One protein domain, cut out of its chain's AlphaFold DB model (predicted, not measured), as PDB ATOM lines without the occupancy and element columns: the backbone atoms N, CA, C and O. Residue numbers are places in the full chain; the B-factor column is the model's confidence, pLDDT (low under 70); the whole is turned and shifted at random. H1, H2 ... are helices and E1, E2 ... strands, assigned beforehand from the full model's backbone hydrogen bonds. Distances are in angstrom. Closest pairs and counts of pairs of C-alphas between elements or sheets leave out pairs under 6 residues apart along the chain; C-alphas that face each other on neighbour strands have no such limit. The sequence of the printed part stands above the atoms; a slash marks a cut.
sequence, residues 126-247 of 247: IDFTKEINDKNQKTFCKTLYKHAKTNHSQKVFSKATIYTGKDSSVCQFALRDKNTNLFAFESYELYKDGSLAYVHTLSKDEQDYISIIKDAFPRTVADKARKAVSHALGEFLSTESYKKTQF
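This is residues 126 to 247 of the 247 residues of an uncharacterized protein of Succinivibrio sp (UniProt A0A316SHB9). A five-stranded antiparallel sheet is the middle of three layers: H1 runs along one face, over E2, while H2 and H3 cover the other face near its E4 edge. E1 to E4 form a meander, each strand the antiparallel neighbour of the one before, and E5 adds the far edge beside E1. The printed part has 122 residues, with three named helices and five named strands in the order H1 E1 E2 E3 E4 H2 H3 E5; across the sheet the order is E4, E3, E2, E1, E5. The class is mixed, helices and strands. The whole is compact, with a radius of gyration of the C-alphas of 13.9 A, and rounded, spanning 40 by 32 by 25 A.

Start at residues 126 to 127, which pair antiparallel with residues 198 to 199 of E4, residues 196 to 203. Next comes H1, residues 140 to 151, on the sheet at a height of 9.8 A. It lies over E2, residues 168 to 176, and runs along the strands, at 13 degrees to E2 on the local plane; their closest C-alphas, of Cys 141 and Cys 171, are 5.3 A apart. E1, residues 161 to 164, and E2 form a hairpin, with N 163 and O 170 2.8 A apart, within hydrogen-bond range. E2 and E3, residues 183 to 191, form another, with N 171 and O 188 at 2.8 A. E3 and E4 form a third, with N 187 and O 199 at 2.8 A. On the face opposite to H1, H2, residues 209 to 216, lies over E4 and runs across the strands, at 82 degrees to E4 on the local plane; the closest C-alphas, of Thr 201 and Tyr 209, are 6.4 A apart. On the same face as H2, H3, residues 223 to 232, lies over E4 and, only just, over E3, with 3 of its C-alphas falling on E3. The closest C-alphas of H3 and E3, of Ser 187 and Ala 232, are 5.4 A apart. H2 and H3 are close but not clearly touching, at a shallow tilt of 28 degrees, opposite ways; their closest C-alphas, of Ile 213 and Val 229, are 7.2 A apart. Last, E5, residues 243 to 246, is antiparallel to E1, with N 245 and O 162 at 2.8 A. In H1, H2 and H3 every O i to N i+4 pair is within hydrogen-bond range.

Find C-alpha 140 at (46.407, 18.755, 82.694); from there H1 runs 16.2 A to C-alpha 151. E1 measures 9.8 A, E2 26.6 A, E3 26.3 A and E4 23.2 A. H2 measures 10.3 A and H3 14.0 A. E5 covers 10.3 A and ends at C-alpha 246, at (34.779, 22.369, 88.472).

Look to Asn 179 and Thr 239 for the two C-alphas farthest apart, at 42.2 A. The printed part has no cut, and no link is long. Confidence is under 70 at residues 151 to 157 and 178 to 179; the mean pLDDT of the printed part is 87.1.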
ATOM      1  N   ILE A 126      39.715  24.516  65.273       95.06
ATOM      2  CA  ILE A 126      39.978  23.142  65.698       95.06
ATOM      3  C   ILE A 126      41.431  22.847  65.336       95.06
ATOM      4  O   ILE A 126      41.822  23.011  64.180       95.06
ATOM      5  N   ASP A 127      42.235  22.427  66.306       93.69
ATOM      6  CA  ASP A 127      43.660  22.159  66.142       93.69
ATOM      7  C   ASP A 127      44.025  20.781  66.709       93.69
ATOM      8  O   ASP A 127      43.976  20.552  67.920       93.69
ATOM      9  N   PHE A 128      44.408  19.860  65.821       91.50
ATOM     10  CA  PHE A 128      44.923  18.534  66.180       91.50
ATOM     11  C   PHE A 128      46.455  18.473  66.236       91.50
ATOM     12  O   PHE A 128      47.019  17.409  66.481       91.50
ATOM     13  N   THR A 129      47.136  19.593  65.989       87.81
ATOM     14  CA  THR A 129      48.599  19.744  66.077       87.81
ATOM     15  C   THR A 129      49.045  20.330  67.415       87.81
ATOM     16  O   THR A 129      50.240  20.403  67.697       87.81
ATOM     17  N   LYS A 130      48.095  20.783  68.244       88.31
ATOM     18  CA  LYS A 130      48.378  21.413  69.529       88.31
ATOM     19  C   LYS A 130      49.026  20.415  70.490       88.31
ATOM     20  O   LYS A 130      48.498  19.338  70.759       88.31
ATOM     21  N   GLU A 131      50.142  20.825  71.079       87.19
ATOM     22  CA  GLU A 131      50.820  20.082  72.136       87.19
ATOM     23  C   GLU A 131      50.686  20.797  73.481       87.19
ATOM     24  O   GLU A 131      50.586  22.025  73.558       87.19
ATOM     25  N   ILE A 132      50.660  20.000  74.548       89.12
ATOM     26  CA  ILE A 132      50.639  20.458  75.937       89.12
ATOM     27  C   ILE A 132      51.680  19.661  76.716       89.12
ATOM     28  O   ILE A 132      51.873  18.476  76.450       89.12
ATOM     29  N   ASN A 133      52.323  20.304  77.688       88.75
ATOM     30  CA  ASN A 133      53.381  19.667  78.475       88.75
ATOM     31  C   ASN A 133      52.824  18.597  79.422       88.75
ATOM     32  O   ASN A 133      53.402  17.525  79.567       88.75
ATOM     33  N   ASP A 134      51.693  18.883  80.074       89.62
ATOM     34  CA  ASP A 134      51.045  17.945  80.989       89.62
ATOM     35  C   ASP A 134      50.101  17.019  80.213       89.62
ATOM     36  O   ASP A 134      49.018  17.422  79.794       89.62
ATOM     37  N   LYS A 135      50.533  15.772  80.015       90.25
ATOM     38  CA  LYS A 135      49.761  14.708  79.355       90.25
ATOM     39  C   LYS A 135      49.006  13.816  80.345       90.25
ATOM     40  O   LYS A 135      48.482  12.773  79.961       90.25
ATOM     41  N   ASN A 136      48.924  14.195  81.620       89.94
ATOM     42  CA  ASN A 136      48.155  13.450  82.605       89.94
ATOM     43  C   ASN A 136      46.702  13.949  82.642       89.94
ATOM     44  O   ASN A 136      46.414  15.061  83.087       89.94
ATOM     45  N   GLN A 137      45.766  13.080  82.246       87.94
ATOM     46  CA  GLN A 137      44.321  13.355  82.191       87.94
ATOM     47  C   GLN A 137      43.715  13.893  83.502       87.94
ATOM     48  O   GLN A 137      42.689  14.566  83.471       87.94
ATOM     49  N   LYS A 138      44.345  13.651  84.659       85.12
ATOM     50  CA  LYS A 138      43.860  14.139  85.962       85.12
ATOM     51  C   LYS A 138      44.345  15.547  86.309       85.12
ATOM     52  O   LYS A 138      43.687  16.237  87.090       85.12
ATOM     53  N   THR A 139      45.498  15.966  85.791       90.38
ATOM     54  CA  THR A 139      46.165  17.213  86.205       90.38
ATOM     55  C   THR A 139      46.228  18.258  85.103       90.38
ATOM     56  O   THR A 139      46.200  19.448  85.429       90.38
ATOM     57  N   PHE A 140      46.191  17.854  83.828       93.44
ATOM     58  CA  PHE A 140      46.407  18.755  82.694       93.44
ATOM     59  C   PHE A 140      45.489  19.977  82.718       93.44
ATOM     60  O   PHE A 140      45.953  21.094  82.511       93.44
ATOM     61  N   CYS A 141      44.209  19.801  83.064       93.31
ATOM     62  CA  CYS A 141      43.257  20.907  83.104       93.31
ATOM     63  C   CYS A 141      43.630  21.958  84.155       93.31
ATOM     64  O   CYS A 141      43.571  23.158  83.892       93.31
ATOM     65  N   LYS A 142      44.082  21.519  85.339       91.31
ATOM     66  CA  LYS A 142      44.550  22.431  86.393       91.31
ATOM     67  C   LYS A 142      45.814  23.163  85.953       91.31
ATOM     68  O   LYS A 142      45.929  24.364  86.194       91.31
ATOM     69  N   THR A 143      46.733  22.458  85.296       91.44
ATOM     70  CA  THR A 143      47.971  23.029  84.754       91.44
ATOM     71  C   THR A 143      47.670  24.087  83.689       91.44
ATOM     72  O   THR A 143      48.138  25.220  83.811       91.44
ATOM     73  N   LEU A 144      46.825  23.763  82.704       90.38
ATOM     74  CA  LEU A 144      46.396  24.677  81.641       90.38
ATOM     75  C   LEU A 144      45.696  25.909  82.207       90.38
ATOM     76  O   LEU A 144      46.078  27.033  81.898       90.38
ATOM     77  N   TYR A 145      44.734  25.710  83.104       87.94
ATOM     78  CA  TYR A 145      43.985  26.804  83.709       87.94
ATOM     79  C   TYR A 145      44.866  27.724  84.566       87.94
ATOM     80  O   TYR A 145      44.724  28.948  84.521       87.94
ATOM     81  N   LYS A 146      45.820  27.162  85.322       87.62
ATOM     82  CA  LYS A 146      46.809  27.952  86.068       87.62
ATOM     83  C   LYS A 146      47.688  28.767  85.120       87.62
ATOM     84  O   LYS A 146      47.928  29.939  85.390       87.62
ATOM     85  N   HIS A 147      48.131  28.172  84.014       84.88
ATOM     86  CA  HIS A 147      48.964  28.855  83.028       84.88
ATOM     87  C   HIS A 147      48.205  29.970  82.292       84.88
ATOM     88  O   HIS A 147      48.727  31.072  82.120       84.88
ATOM     89  N   ALA A 148      46.940  29.729  81.941       80.06
ATOM     90  CA  ALA A 148      46.056  30.733  81.355       80.06
ATOM     91  C   ALA A 148      45.869  31.935  82.300       80.06
ATOM     92  O   ALA A 148      45.973  33.088  81.876       80.06
ATOM     93  N   LYS A 149      45.698  31.684  83.607       76.75
ATOM     94  CA  LYS A 149      45.642  32.739  84.634       76.75
ATOM     95  C   LYS A 149      46.907  33.590  84.698       76.75
ATOM     96  O   LYS A 149      46.805  34.795  84.919       76.75
ATOM     97  N   THR A 150      48.084  32.984  84.542       73.75
ATOM     98  CA  THR A 150      49.364  33.696  84.663       73.75
ATOM     99  C   THR A 150      49.757  34.451  83.394       73.75
ATOM    100  O   THR A 150      50.271  35.559  83.503       73.75
ATOM    101  N   ASN A 151      49.505  33.899  82.202       66.56
ATOM    102  CA  ASN A 151      49.989  34.477  80.939       66.56
ATOM    103  C   ASN A 151      49.141  35.640  80.408       66.56
ATOM    104  O   ASN A 151      49.682  36.549  79.788       66.56
ATOM    105  N   HIS A 152      47.824  35.631  80.626       54.00
ATOM    106  CA  HIS A 152      46.919  36.606  79.995       54.00
ATOM    107  C   HIS A 152      46.777  37.932  80.753       54.00
ATOM    108  O   HIS A 152      45.924  38.757  80.423       54.00
ATOM    109  N   SER A 153      47.587  38.170  81.788       48.22
ATOM    110  CA  SER A 153      47.502  39.372  82.621       48.22
ATOM    111  C   SER A 153      46.076  39.676  83.148       48.22
ATOM    112  O   SER A 153      45.807  40.833  83.455       48.22
ATOM    113  N   GLN A 154      45.125  38.723  83.288       54.06
ATOM    114  CA  GLN A 154      43.685  39.039  83.487       54.06
ATOM    115  C   GLN A 154      42.782  38.136  84.319       54.06
ATOM    116  O   GLN A 154      42.986  36.938  84.449       54.06
ATOM    117  N   LYS A 155      41.694  38.789  84.780       54.50
ATOM    118  CA  LYS A 155      40.440  38.236  85.304       54.50
ATOM    119  C   LYS A 155      39.966  37.052  84.457       54.50
ATOM    120  O   LYS A 155      39.504  37.223  83.334       54.50
ATOM    121  N   VAL A 156      40.016  35.870  85.046       57.25
ATOM    122  CA  VAL A 156      39.299  34.704  84.541       57.25
ATOM    123  C   VAL A 156      37.807  34.881  84.808       57.25
ATOM    124  O   VAL A 156      37.424  35.177  85.940       57.25
ATOM    125  N   PHE A 157      36.987  34.718  83.767       62.19
ATOM    126  CA  PHE A 157      35.534  34.889  83.841       62.19
ATOM    127  C   PHE A 157      34.820  33.611  84.279       62.19
ATOM    128  O   PHE A 157      33.825  33.695  84.995       62.19
ATOM    129  N   SER A 158      35.335  32.432  83.913       70.75
ATOM    130  CA  SER A 158      34.727  31.159  84.301       70.75
ATOM    131  C   SER A 158      35.671  30.282  85.117       70.75
ATOM    132  O   SER A 158      36.872  30.213  84.869       70.75
ATOM    133  N   LYS A 159      35.099  29.520  86.052       82.44
ATOM    134  CA  LYS A 159      35.779  28.346  86.610       82.44
ATOM    135  C   LYS A 159      36.148  27.382  85.483       82.44
ATOM    136  O   LYS A 159      35.419  27.289  84.490       82.44
ATOM    137  N   ALA A 160      37.259  26.670  85.638       88.44
ATOM    138  CA  ALA A 160      37.578  25.591  84.719       88.44
ATOM    139  C   ALA A 160      36.661  24.409  85.012       88.44
ATOM    140  O   ALA A 160      36.443  24.048  86.168       88.44
ATOM    141  N   THR A 161      36.127  23.801  83.962       93.06
ATOM    142  CA  THR A 161      35.345  22.572  84.047       93.06
ATOM    143  C   THR A 161      36.156  21.448  83.423       93.06
ATOM    144  O   THR A 161      36.679  21.606  82.326       93.06
ATOM    145  N   ILE A 162      36.256  20.311  84.106       95.06
ATOM    146  CA  ILE A 162      36.800  19.080  83.535       95.06
ATOM    147  C   ILE A 162      35.709  18.016  83.465       95.06
ATOM    148  O   ILE A 162      34.992  17.778  84.439       95.06
ATOM    149  N   TYR A 163      35.610  17.365  82.317       95.25
ATOM    150  CA  TYR A 163      34.830  16.158  82.105       95.25
ATOM    151  C   TYR A 163      35.812  15.002  81.968       95.25
ATOM    152  O   TYR A 163      36.591  14.958  81.021       95.25
ATOM    153  N   THR A 164      35.806  14.073  82.919       94.38
ATOM    154  CA  THR A 164      36.680  12.894  82.886       94.38
ATOM    155  C   THR A 164      35.880  11.693  82.420       94.38
ATOM    156  O   THR A 164      34.965  11.258  83.121       94.38
ATOM    157  N   GLY A 165      36.210  11.187  81.236       91.75
ATOM    158  CA  GLY A 165      35.606   9.996  80.655       91.75
ATOM    159  C   GLY A 165      36.544   8.802  80.724       91.75
ATOM    160  O   GLY A 165      37.669   8.885  81.226       91.75
ATOM    161  N   LYS A 166      36.075   7.672  80.192       90.12
ATOM    162  CA  LYS A 166      36.906   6.476  80.073       90.12
ATOM    163  C   LYS A 166      38.072   6.729  79.129       90.12
ATOM    164  O   LYS A 166      39.177   6.380  79.506       90.12
ATOM    165  N   ASP A 167      37.850   7.297  77.943       90.44
ATOM    166  CA  ASP A 167      38.850   7.315  76.859       90.44
ATOM    167  C   ASP A 167      39.498   8.678  76.600       90.44
ATOM    168  O   ASP A 167      40.576   8.753  76.004       90.44
ATOM    169  N   SER A 168      38.906   9.748  77.118       94.25
ATOM    170  CA  SER A 168      39.477  11.089  77.080       94.25
ATOM    171  C   SER A 168      39.060  11.904  78.303       94.25
ATOM    172  O   SER A 168      38.197  11.515  79.097       94.25
ATOM    173  N   SER A 169      39.721  13.041  78.494       96.06
ATOM    174  CA  SER A 169      39.297  14.070  79.438       96.06
ATOM    175  C   SER A 169      39.219  15.414  78.733       96.06
ATOM    176  O   SER A 169      40.152  15.790  78.026       96.06
ATOM    177  N   VAL A 170      38.121  16.135  78.944       96.88
ATOM    178  CA  VAL A 170      37.834  17.420  78.299       96.88
ATOM    179  C   VAL A 170      37.938  18.529  79.335       96.88
ATOM    180  O   VAL A 170      37.215  18.518  80.326       96.88
ATOM    181  N   CYS A 171      38.841  19.481  79.127       96.00
ATOM    182  CA  CYS A 171      39.006  20.670  79.954       96.00
ATOM    183  C   CYS A 171      38.450  21.886  79.226       96.00
ATOM    184  O   CYS A 171      38.860  22.141  78.100       96.00
ATOM    185  N   GLN A 172      37.579  22.648  79.877       94.94
ATOM    186  CA  GLN A 172      36.930  23.823  79.307       94.94
ATOM    187  C   GLN A 172      37.053  25.021  80.238       94.94
ATOM    188  O   GLN A 172      36.802  24.905  81.443       94.94
ATOM    189  N   PHE A 173      37.387  26.182  79.690       90.62
ATOM    190  CA  PHE A 173      37.346  27.446  80.418       90.62
ATOM    191  C   PHE A 173      37.237  28.634  79.463       90.62
ATOM    192  O   PHE A 173      37.698  28.582  78.327       90.62
ATOM    193  N   ALA A 174      36.645  29.720  79.955       88.00
ATOM    194  CA  ALA A 174      36.549  30.991  79.261       88.00
ATOM    195  C   ALA A 174      37.342  32.077  79.998       88.00
ATOM    196  O   ALA A 174      37.337  32.185  81.232       88.00
ATOM    197  N   LEU A 175      38.023  32.907  79.219       84.25
ATOM    198  CA  LEU A 175      38.885  33.984  79.680       84.25
ATOM    199  C   LEU A 175      38.669  35.242  78.840       84.25
ATOM    200  O   LEU A 175      38.191  35.182  77.712       84.25
ATOM    201  N   ARG A 176      39.024  36.394  79.404       79.75
ATOM    202  CA  ARG A 176      39.087  37.670  78.688       79.75
ATOM    203  C   ARG A 176      40.520  38.163  78.755       79.75
ATOM    204  O   ARG A 176      41.150  38.068  79.809       79.75
ATOM    205  N   ASP A 177      41.035  38.655  77.640       71.25
ATOM    206  CA  ASP A 177      42.372  39.247  77.574       71.25
ATOM    207  C   ASP A 177      42.331  40.761  77.879       71.25
ATOM    208  O   ASP A 177      41.451  41.471  77.406       71.25
ATOM    209  N   LYS A 178      43.288  41.293  78.663       68.19
ATOM    210  CA  LYS A 178      43.267  42.681  79.229       68.19
ATOM    211  C   LYS A 178      43.576  43.672  78.160       68.19
ATOM    212  O   LYS A 178      43.111  44.804  78.198       68.19
ATOM    213  N   ASN A 179      44.478  43.238  77.301       69.25
ATOM    214  CA  ASN A 179      45.177  44.076  76.373       69.25
ATOM    215  C   ASN A 179      44.330  44.201  75.115       69.25
ATOM    216  O   ASN A 179      44.264  45.277  74.528       69.25
ATOM    217  N   THR A 180      43.664  43.113  74.722       72.88
ATOM    218  CA  THR A 180      42.818  43.080  73.526       72.88
ATOM    219  C   THR A 180      41.327  43.175  73.833       72.88
ATOM    220  O   THR A 180      40.553  43.487  72.931       72.88
ATOM    221  N   ASN A 181      40.922  42.965  75.091       75.38
ATOM    222  CA  ASN A 181      39.528  42.895  75.525       75.38
ATOM    223  C   ASN A 181      38.719  41.803  74.800       75.38
ATOM    224  O   ASN A 181      37.500  41.903  74.717       75.38
ATOM    225  N   LEU A 182      39.396  40.786  74.262       81.50
ATOM    226  CA  LEU A 182      38.762  39.689  73.537       81.50
ATOM    227  C   LEU A 182      38.351  38.578  74.501       81.50
ATOM    228  O   LEU A 182      39.087  38.264  75.441       81.50
ATOM    229  N   PHE A 183      37.201  37.973  74.235       85.06
ATOM    230  CA  PHE A 183      36.691  36.794  74.917       85.06
ATOM    231  C   PHE A 183      37.192  35.562  74.211       85.06
ATOM    232  O   PHE A 183      37.020  35.418  73.004       85.06
ATOM    233  N   ALA A 184      37.812  34.687  74.982       87.69
ATOM    234  CA  ALA A 184      38.339  33.434  74.508       87.69
ATOM    235  C   ALA A 184      37.661  32.293  75.260       87.69
ATOM    236  O   ALA A 184      37.570  32.322  76.489       87.69
ATOM    237  N   PHE A 185      37.216  31.282  74.533       91.12
ATOM    238  CA  PHE A 185      36.845  29.995  75.103       91.12
ATOM    239  C   PHE A 185      37.852  28.963  74.635       91.12
ATOM    240  O   PHE A 185      38.177  28.912  73.452       91.12
ATOM    241  N   GLU A 186      38.327  28.143  75.562       92.25
ATOM    242  CA  GLU A 186      39.277  27.079  75.289       92.25
ATOM    243  C   GLU A 186      38.696  25.741  75.736       92.25
ATOM    244  O   GLU A 186      38.277  25.594  76.884       92.25
ATOM    245  N   SER A 187      38.717  24.759  74.837       96.25
ATOM    246  CA  SER A 187      38.369  23.370  75.104       96.25
ATOM    247  C   SER A 187      39.497  22.453  74.647       96.25
ATOM    248  O   SER A 187      39.851  22.410  73.470       96.25
ATOM    249  N   TYR A 188      40.054  21.701  75.585       96.56
ATOM    250  CA  TYR A 188      41.125  20.739  75.359       96.56
ATOM    251  C   TYR A 188      40.612  19.337  75.654       96.56
ATOM    252  O   TYR A 188      40.322  19.027  76.808       96.56
ATOM    253  N   GLU A 189      40.553  18.472  74.651       96.44
ATOM    254  CA  GLU A 189      40.279  17.050  74.831       96.44
ATOM    255  C   GLU A 189      41.576  16.249  74.719       96.44
ATOM    256  O   GLU A 189      42.163  16.138  73.643       96.44
ATOM    257  N   LEU A 190      42.021  15.694  75.847       96.06
ATOM    258  CA  LEU A 190      43.204  14.846  75.941       96.06
ATOM    259  C   LEU A 190      42.787  13.372  75.934       96.06
ATOM    260  O   LEU A 190      42.202  12.870  76.900       96.06
ATOM    261  N   TYR A 191      43.118  12.673  74.855       92.75
ATOM    262  CA  TYR A 191      42.847  11.249  74.689       92.75
ATOM    263  C   TYR A 191      43.885  10.396  75.428       92.75
ATOM    264  O   TYR A 191      44.985  10.849  75.748       92.75
ATOM    265  N   LYS A 192      43.529   9.141  75.721       90.81
ATOM    266  CA  LYS A 192      44.412   8.174  76.401       90.81
ATOM    267  C   LYS A 192      45.738   7.922  75.691       90.81
ATOM    268  O   LYS A 192      46.729   7.640  76.352       90.81
ATOM    269  N   ASP A 193      45.739   8.001  74.364       89.75
ATOM    270  CA  ASP A 193      46.936   7.844  73.533       89.75
ATOM    271  C   ASP A 193      47.870   9.069  73.589       89.75
ATOM    272  O   ASP A 193      48.912   9.089  72.940       89.75
ATOM    273  N   GLY A 194      47.510  10.101  74.362       88.81
ATOM    274  CA  GLY A 194      48.270  11.338  74.510       88.81
ATOM    275  C   GLY A 194      48.006  12.364  73.405       88.81
ATOM    276  O   GLY A 194      48.516  13.492  73.490       88.81
ATOM    277  N   SER A 195      47.202  12.015  72.395       90.06
ATOM    278  CA  SER A 195      46.765  12.954  71.368       90.06
ATOM    279  C   SER A 195      45.795  13.983  71.951       90.06
ATOM    280  O   SER A 195      45.137  13.756  72.970       90.06
ATOM    281  N   LEU A 196      45.747  15.157  71.325       92.62
ATOM    282  CA  LEU A 196      44.975  16.295  71.803       92.62
ATOM    283  C   LEU A 196      44.092  16.825  70.676       92.62
ATOM    284  O   LEU A 196      44.555  16.995  69.548       92.62
ATOM    285  N   ALA A 197      42.834  17.105  70.990       94.69
ATOM    286  CA  ALA A 197      41.999  17.979  70.185       94.69
ATOM    287  C   ALA A 197      41.807  19.296  70.930       94.69
ATOM    288  O   ALA A 197      41.432  19.309  72.101       94.69
ATOM    289  N   TYR A 198      42.091  20.400  70.252       95.88
ATOM    290  CA  TYR A 198      41.935  21.730  70.808       95.88
ATOM    291  C   TYR A 198      40.884  22.498  70.016       95.88
ATOM    292  O   TYR A 198      41.041  22.688  68.814       95.88
ATOM    293  N   VAL A 199      39.818  22.926  70.686       96.94
ATOM    294  CA  VAL A 199      38.788  23.803  70.124       96.94
ATOM    295  C   VAL A 199      38.847  25.127  70.859       96.94
ATOM    296  O   VAL A 199      38.860  25.150  72.089       96.94
ATOM    297  N   HIS A 200      38.867  26.236  70.131       93.62
ATOM    298  CA  HIS A 200      38.813  27.550  70.759       93.62
ATOM    299  C   HIS A 200      38.072  28.556  69.902       93.62
ATOM    300  O   HIS A 200      38.104  28.503  68.674       93.62
ATOM    301  N   THR A 201      37.420  29.497  70.577       92.75
ATOM    302  CA  THR A 201      36.763  30.646  69.955       92.75
ATOM    303  C   THR A 201      37.318  31.948  70.497       92.75
ATOM    304  O   THR A 201      37.609  32.029  71.686       92.75
ATOM    305  N   LEU A 202      37.398  32.968  69.650       90.25
ATOM    306  CA  LEU A 202      37.791  34.318  70.021       90.25
ATOM    307  C   LEU A 202      36.765  35.315  69.473       90.25
ATOM    308  O   LEU A 202      36.454  35.287  68.281       90.25
ATOM    309  N   SER A 203      36.269  36.213  70.317       88.44
ATOM    310  CA  SER A 203      35.328  37.268  69.927       88.44
ATOM    311  C   SER A 203      35.653  38.588  70.616       88.44
ATOM    312  O   SER A 203      36.262  38.626  71.686       88.44
ATOM    313  N   LYS A 204      35.266  39.700  69.989       80.56
ATOM    314  CA  LYS A 204      35.411  41.036  70.585       80.56
ATOM    315  C   LYS A 204      34.240  41.403  71.490       80.56
ATOM    316  O   LYS A 204      34.437  42.028  72.532       80.56
ATOM    317  N   ASP A 205      33.051  40.993  71.087       72.38
ATOM    318  CA  ASP A 205      31.833  41.163  71.859       72.38
ATOM    319  C   ASP A 205      31.683  39.953  72.792       72.38
ATOM    320  O   ASP A 205      32.211  38.880  72.485       72.38
ATOM    321  N   GLU A 206      31.004  40.115  73.935       71.12
ATOM    322  CA  GLU A 206      30.698  39.065  74.939       71.12
ATOM    323  C   GLU A 206      29.765  37.969  74.387       71.12
ATOM    324  O   GLU A 206      28.868  37.473  75.064       71.12
ATOM    325  N   GLN A 207      29.941  37.616  73.119       78.19
ATOM    326  CA  GLN A 207      29.195  36.601  72.426       78.19
ATOM    327  C   GLN A 207      29.479  35.241  73.054       78.19
ATOM    328  O   GLN A 207      30.616  34.864  73.342       78.19
ATOM    329  N   ASP A 208      28.397  34.508  73.260       85.81
ATOM    330  CA  ASP A 208      28.421  33.175  73.818       85.81
ATOM    331  C   ASP A 208      29.190  32.202  72.902       85.81
ATOM    332  O   ASP A 208      28.929  32.092  71.699       85.81
ATOM    333  N   TYR A 209      30.144  31.478  73.490       88.00
ATOM    334  CA  TYR A 209      31.003  30.541  72.767       88.00
ATOM    335  C   TYR A 209      30.213  29.366  72.184       88.00
ATOM    336  O   TYR A 209      30.593  28.859  71.130       88.00
ATOM    337  N   ILE A 210      29.106  28.951  72.819       92.00
ATOM    338  CA  ILE A 210      28.238  27.884  72.298       92.00
ATOM    339  C   ILE A 210      27.682  28.314  70.940       92.00
ATOM    340  O   ILE A 210      27.772  27.564  69.967       92.00
ATOM    341  N   SER A 211      27.173  29.543  70.864       92.75
ATOM    342  CA  SER A 211      26.658  30.132  69.628       92.75
ATOM    343  C   SER A 211      27.746  30.238  68.555       92.75
ATOM    344  O   SER A 211      27.518  29.848  67.414       92.75
ATOM    345  N   ILE A 212      28.958  30.679  68.917       93.94
ATOM    346  CA  ILE A 212      30.087  30.754  67.976       93.94
ATOM    347  C   ILE A 212      30.448  29.373  67.416       93.94
ATOM    348  O   ILE A 212      30.621  29.235  66.207       93.94
ATOM    349  N   ILE A 213      30.575  28.356  68.274       95.06
ATOM    350  CA  ILE A 213      30.935  26.997  67.852       95.06
ATOM    351  C   ILE A 213      29.858  26.426  66.924       95.06
ATOM    352  O   ILE A 213      30.198  25.867  65.883       95.06
ATOM    353  N   LYS A 214      28.573  26.598  67.262       94.75
ATOM    354  CA  LYS A 214      27.453  26.118  66.437       94.75
ATOM    355  C   LYS A 214      27.382  26.827  65.083       94.75
ATOM    356  O   LYS A 214      27.146  26.161  64.081       94.75
ATOM    357  N   ASP A 215      27.646  28.131  65.041       94.38
ATOM    358  CA  ASP A 215      27.670  28.909  63.796       94.38
ATOM    359  C   ASP A 215      28.885  28.578  62.915       94.38
ATOM    360  O   ASP A 215      28.762  28.536  61.692       94.38
ATOM    361  N   ALA A 216      30.061  28.359  63.516       93.62
ATOM    362  CA  ALA A 216      31.313  28.124  62.794       93.62
ATOM    363  C   ALA A 216      31.499  26.666  62.342       93.62
ATOM    364  O   ALA A 216      32.151  26.424  61.326       93.62
ATOM    365  N   PHE A 217      30.925  25.707  63.075       94.62
ATOM    366  CA  PHE A 217      31.040  24.265  62.817       94.62
ATOM    367  C   PHE A 217      29.672  23.542  62.703       94.62
ATOM    368  O   PHE A 217      29.497  22.460  63.267       94.62
ATOM    369  N   PRO A 218      28.677  24.078  61.964       89.25
ATOM    370  CA  PRO A 218      27.319  23.523  61.910       89.25
ATOM    371  C   PRO A 218      27.234  22.207  61.127       89.25
ATOM    372  O   PRO A 218      26.266  21.461  61.260       89.25
ATOM    373  N   ARG A 219      28.204  21.948  60.241       85.50
ATOM    374  CA  ARG A 219      28.197  20.831  59.281       85.50
ATOM    375  C   ARG A 219      29.550  20.128  59.214       85.50
ATOM    376  O   ARG A 219      30.046  19.826  58.130       85.50
ATOM    377  N   THR A 220      30.164  19.892  60.369       88.88
ATOM    378  CA  THR A 220      31.392  19.097  60.457       88.88
ATOM    379  C   THR A 220      31.082  17.617  60.255       88.88
ATOM    380  O   THR A 220      30.301  17.025  61.003       88.88
ATOM    381  N   VAL A 221      31.689  17.017  59.230       86.94
ATOM    382  CA  VAL A 221      31.408  15.636  58.803       86.94
ATOM    383  C   VAL A 221      32.449  14.662  59.344       86.94
ATOM    384  O   VAL A 221      32.102  13.539  59.702       86.94
ATOM    385  N   ALA A 222      33.712  15.085  59.448       87.69
ATOM    386  CA  ALA A 222      34.781  14.226  59.945       87.69
ATOM    387  C   ALA A 222      34.541  13.830  61.413       87.69
ATOM    388  O   ALA A 222      34.410  14.696  62.281       87.69
ATOM    389  N   ASP A 223      34.527  12.525  61.704       89.25
ATOM    390  CA  ASP A 223      34.103  11.984  63.003       89.25
ATOM    391  C   ASP A 223      34.874  12.579  64.187       89.25
ATOM    392  O   ASP A 223      34.269  12.985  65.182       89.25
ATOM    393  N   LYS A 224      36.206  12.679  64.076       88.81
ATOM    394  CA  LYS A 224      37.058  13.237  65.138       88.81
ATOM    395  C   LYS A 224      36.757  14.716  65.389       88.81
ATOM    396  O   LYS A 224      36.682  15.132  66.541       88.81
ATOM    397  N   ALA A 225      36.557  15.501  64.332       92.12
ATOM    398  CA  ALA A 225      36.233  16.919  64.443       92.12
ATOM    399  C   ALA A 225      34.819  17.139  64.984       92.12
ATOM    400  O   ALA A 225      34.641  17.929  65.907       92.12
ATOM    401  N   ARG A 226      33.835  16.377  64.494       93.62
ATOM    402  CA  ARG A 226      32.458  16.403  65.003       93.62
ATOM    403  C   ARG A 226      32.416  16.071  66.493       93.62
ATOM    404  O   ARG A 226      31.756  16.770  67.257       93.62
ATOM    405  N   LYS A 227      33.156  15.042  66.915       93.12
ATOM    406  CA  LYS A 227      33.286  14.661  68.326       93.12
ATOM    407  C   LYS A 227      33.926  15.772  69.157       93.12
ATOM    408  O   LYS A 227      33.353  16.160  70.168       93.12
ATOM    409  N   ALA A 228      35.047  16.334  68.705       94.00
ATOM    410  CA  ALA A 228      35.719  17.434  69.398       94.00
ATOM    411  C   ALA A 228      34.816  18.675  69.548       94.00
ATOM    412  O   ALA A 228      34.806  19.294  70.609       94.00
ATOM    413  N   VAL A 229      34.028  19.014  68.520       95.81
ATOM    414  CA  VAL A 229      33.040  20.108  68.553       95.81
ATOM    415  C   VAL A 229      31.932  19.819  69.566       95.81
ATOM    416  O   VAL A 229      31.692  20.642  70.447       95.81
ATOM    417  N   SER A 230      31.310  18.639  69.505       95.00
ATOM    418  CA  SER A 230      30.273  18.210  70.457       95.00
ATOM    419  C   SER A 230      30.790  18.255  71.899       95.00
ATOM    420  O   SER A 230      30.200  18.874  72.782       95.00
ATOM    421  N   HIS A 231      31.974  17.691  72.131       95.81
ATOM    422  CA  HIS A 231      32.616  17.688  73.437       95.81
ATOM    423  C   HIS A 231      32.985  19.091  73.915       95.81
ATOM    424  O   HIS A 231      32.861  19.364  75.104       95.81
ATOM    425  N   ALA A 232      33.394  19.999  73.023       95.00
ATOM    426  CA  ALA A 232      33.630  21.404  73.353       95.00
ATOM    427  C   ALA A 232      32.343  22.142  73.762       95.00
ATOM    428  O   ALA A 232      32.403  23.047  74.588       95.00
ATOM    429  N   LEU A 233      31.185  21.713  73.259       93.81
ATOM    430  CA  LEU A 233      29.869  22.184  73.699       93.81
ATOM    431  C   LEU A 233      29.398  21.529  75.011       93.81
ATOM    432  O   LEU A 233      28.365  21.912  75.556       93.81
ATOM    433  N   GLY A 234      30.143  20.549  75.536       91.75
ATOM    434  CA  GLY A 234      29.708  19.721  76.665       91.75
ATOM    435  C   GLY A 234      28.578  18.752  76.302       91.75
ATOM    436  O   GLY A 234      27.904  18.234  77.192       91.75
ATOM    437  N   GLU A 235      28.365  18.520  75.008       93.12
ATOM    438  CA  GLU A 235      27.394  17.586  74.456       93.12
ATOM    439  C   GLU A 235      28.103  16.230  74.270       93.12
ATOM    440  O   GLU A 235      28.973  16.078  73.409       93.12
ATOM    441  N   PHE A 236      27.765  15.250  75.111       91.62
ATOM    442  CA  PHE A 236      28.338  13.898  75.094       91.62
ATOM    443  C   PHE A 236      27.282  12.885  74.655       91.62
ATOM    444  O   PHE A 236      26.099  13.048  74.972       91.62
ATOM    445  N   LEU A 237      27.690  11.821  73.960       89.00
ATOM    446  CA  LEU A 237      26.762  10.737  73.638       89.00
ATOM    447  C   LEU A 237      26.330  10.021  74.922       89.00
ATOM    448  O   LEU A 237      27.099   9.904  75.874       89.00
ATOM    449  N   SER A 238      25.120   9.458  74.940       82.19
ATOM    450  CA  SER A 238      24.615   8.692  76.092       82.19
ATOM    451  C   SER A 238      25.483   7.478  76.442       82.19
ATOM    452  O   SER A 238      25.492   7.027  77.584       82.19
ATOM    453  N   THR A 239      26.236   6.961  75.469       86.00
ATOM    454  CA  THR A 239      27.205   5.872  75.644       86.00
ATOM    455  C   THR A 239      28.515   6.325  76.291       86.00
ATOM    456  O   THR A 239      29.330   5.488  76.678       86.00
ATOM    457  N   GLU A 240      28.758   7.630  76.386       85.25
ATOM    458  CA  GLU A 240      29.988   8.195  76.919       85.25
ATOM    459  C   GLU A 240      29.778   8.699  78.350       85.25
ATOM    460  O   GLU A 240      29.301   9.805  78.600       85.25
ATOM    461  N   SER A 241      30.164   7.882  79.327       88.69
ATOM    462  CA  SER A 241      30.082   8.271  80.736       88.69
ATOM    463  C   SER A 241      31.205   9.245  81.102       88.69
ATOM    464  O   SER A 241      32.351   8.830  81.296       88.69
ATOM    465  N   TYR A 242      30.871  10.531  81.249       92.31
ATOM    466  CA  TYR A 242      31.775  11.569  81.750       92.31
ATOM    467  C   TYR A 242      31.384  12.050  83.147       92.31
ATOM    468  O   TYR A 242      30.226  12.358  83.426       92.31
ATOM    469  N   LYS A 243      32.379  12.201  84.024       92.62
ATOM    470  CA  LYS A 243      32.213  12.852  85.328       92.62
ATOM    471  C   LYS A 243      32.649  14.313  85.252       92.62
ATOM    472  O   LYS A 243      33.817  14.594  84.993       92.62
ATOM    473  N   LYS A 244      31.727  15.234  85.540       93.69
ATOM    474  CA  LYS A 244      31.987  16.680  85.596       93.69
ATOM    475  C   LYS A 244      32.575  17.092  86.949       93.69
ATOM    476  O   LYS A 244      32.035  16.740  87.993       93.69
ATOM    477  N   THR A 245      33.649  17.877  86.928       91.88
ATOM    478  CA  THR A 245      34.232  18.555  88.101       91.88
ATOM    479  C   THR A 245      34.558  20.009  87.740       91.88
ATOM    480  O   THR A 245      34.869  20.290  86.585       91.88
ATOM    481  N   GLN A 246      34.481  20.944  88.693       88.75
ATOM    482  CA  GLN A 246      34.779  22.369  88.472       88.75
ATOM    483  C   GLN A 246      35.830  22.896  89.457       88.75
ATOM    484  O   GLN A 246      35.857  22.457  90.609       88.75
ATOM    485  N   PHE A 247      36.661  23.848  89.012       80.88
ATOM    486  CA  PHE A 247      37.723  24.489  89.804       80.88
ATOM    487  C   PHE A 247      37.765  26.014  89.617       80.88
ATOM    488  O   PHE A 247      37.797  26.500  88.461       80.88
TER     489      PHE A 247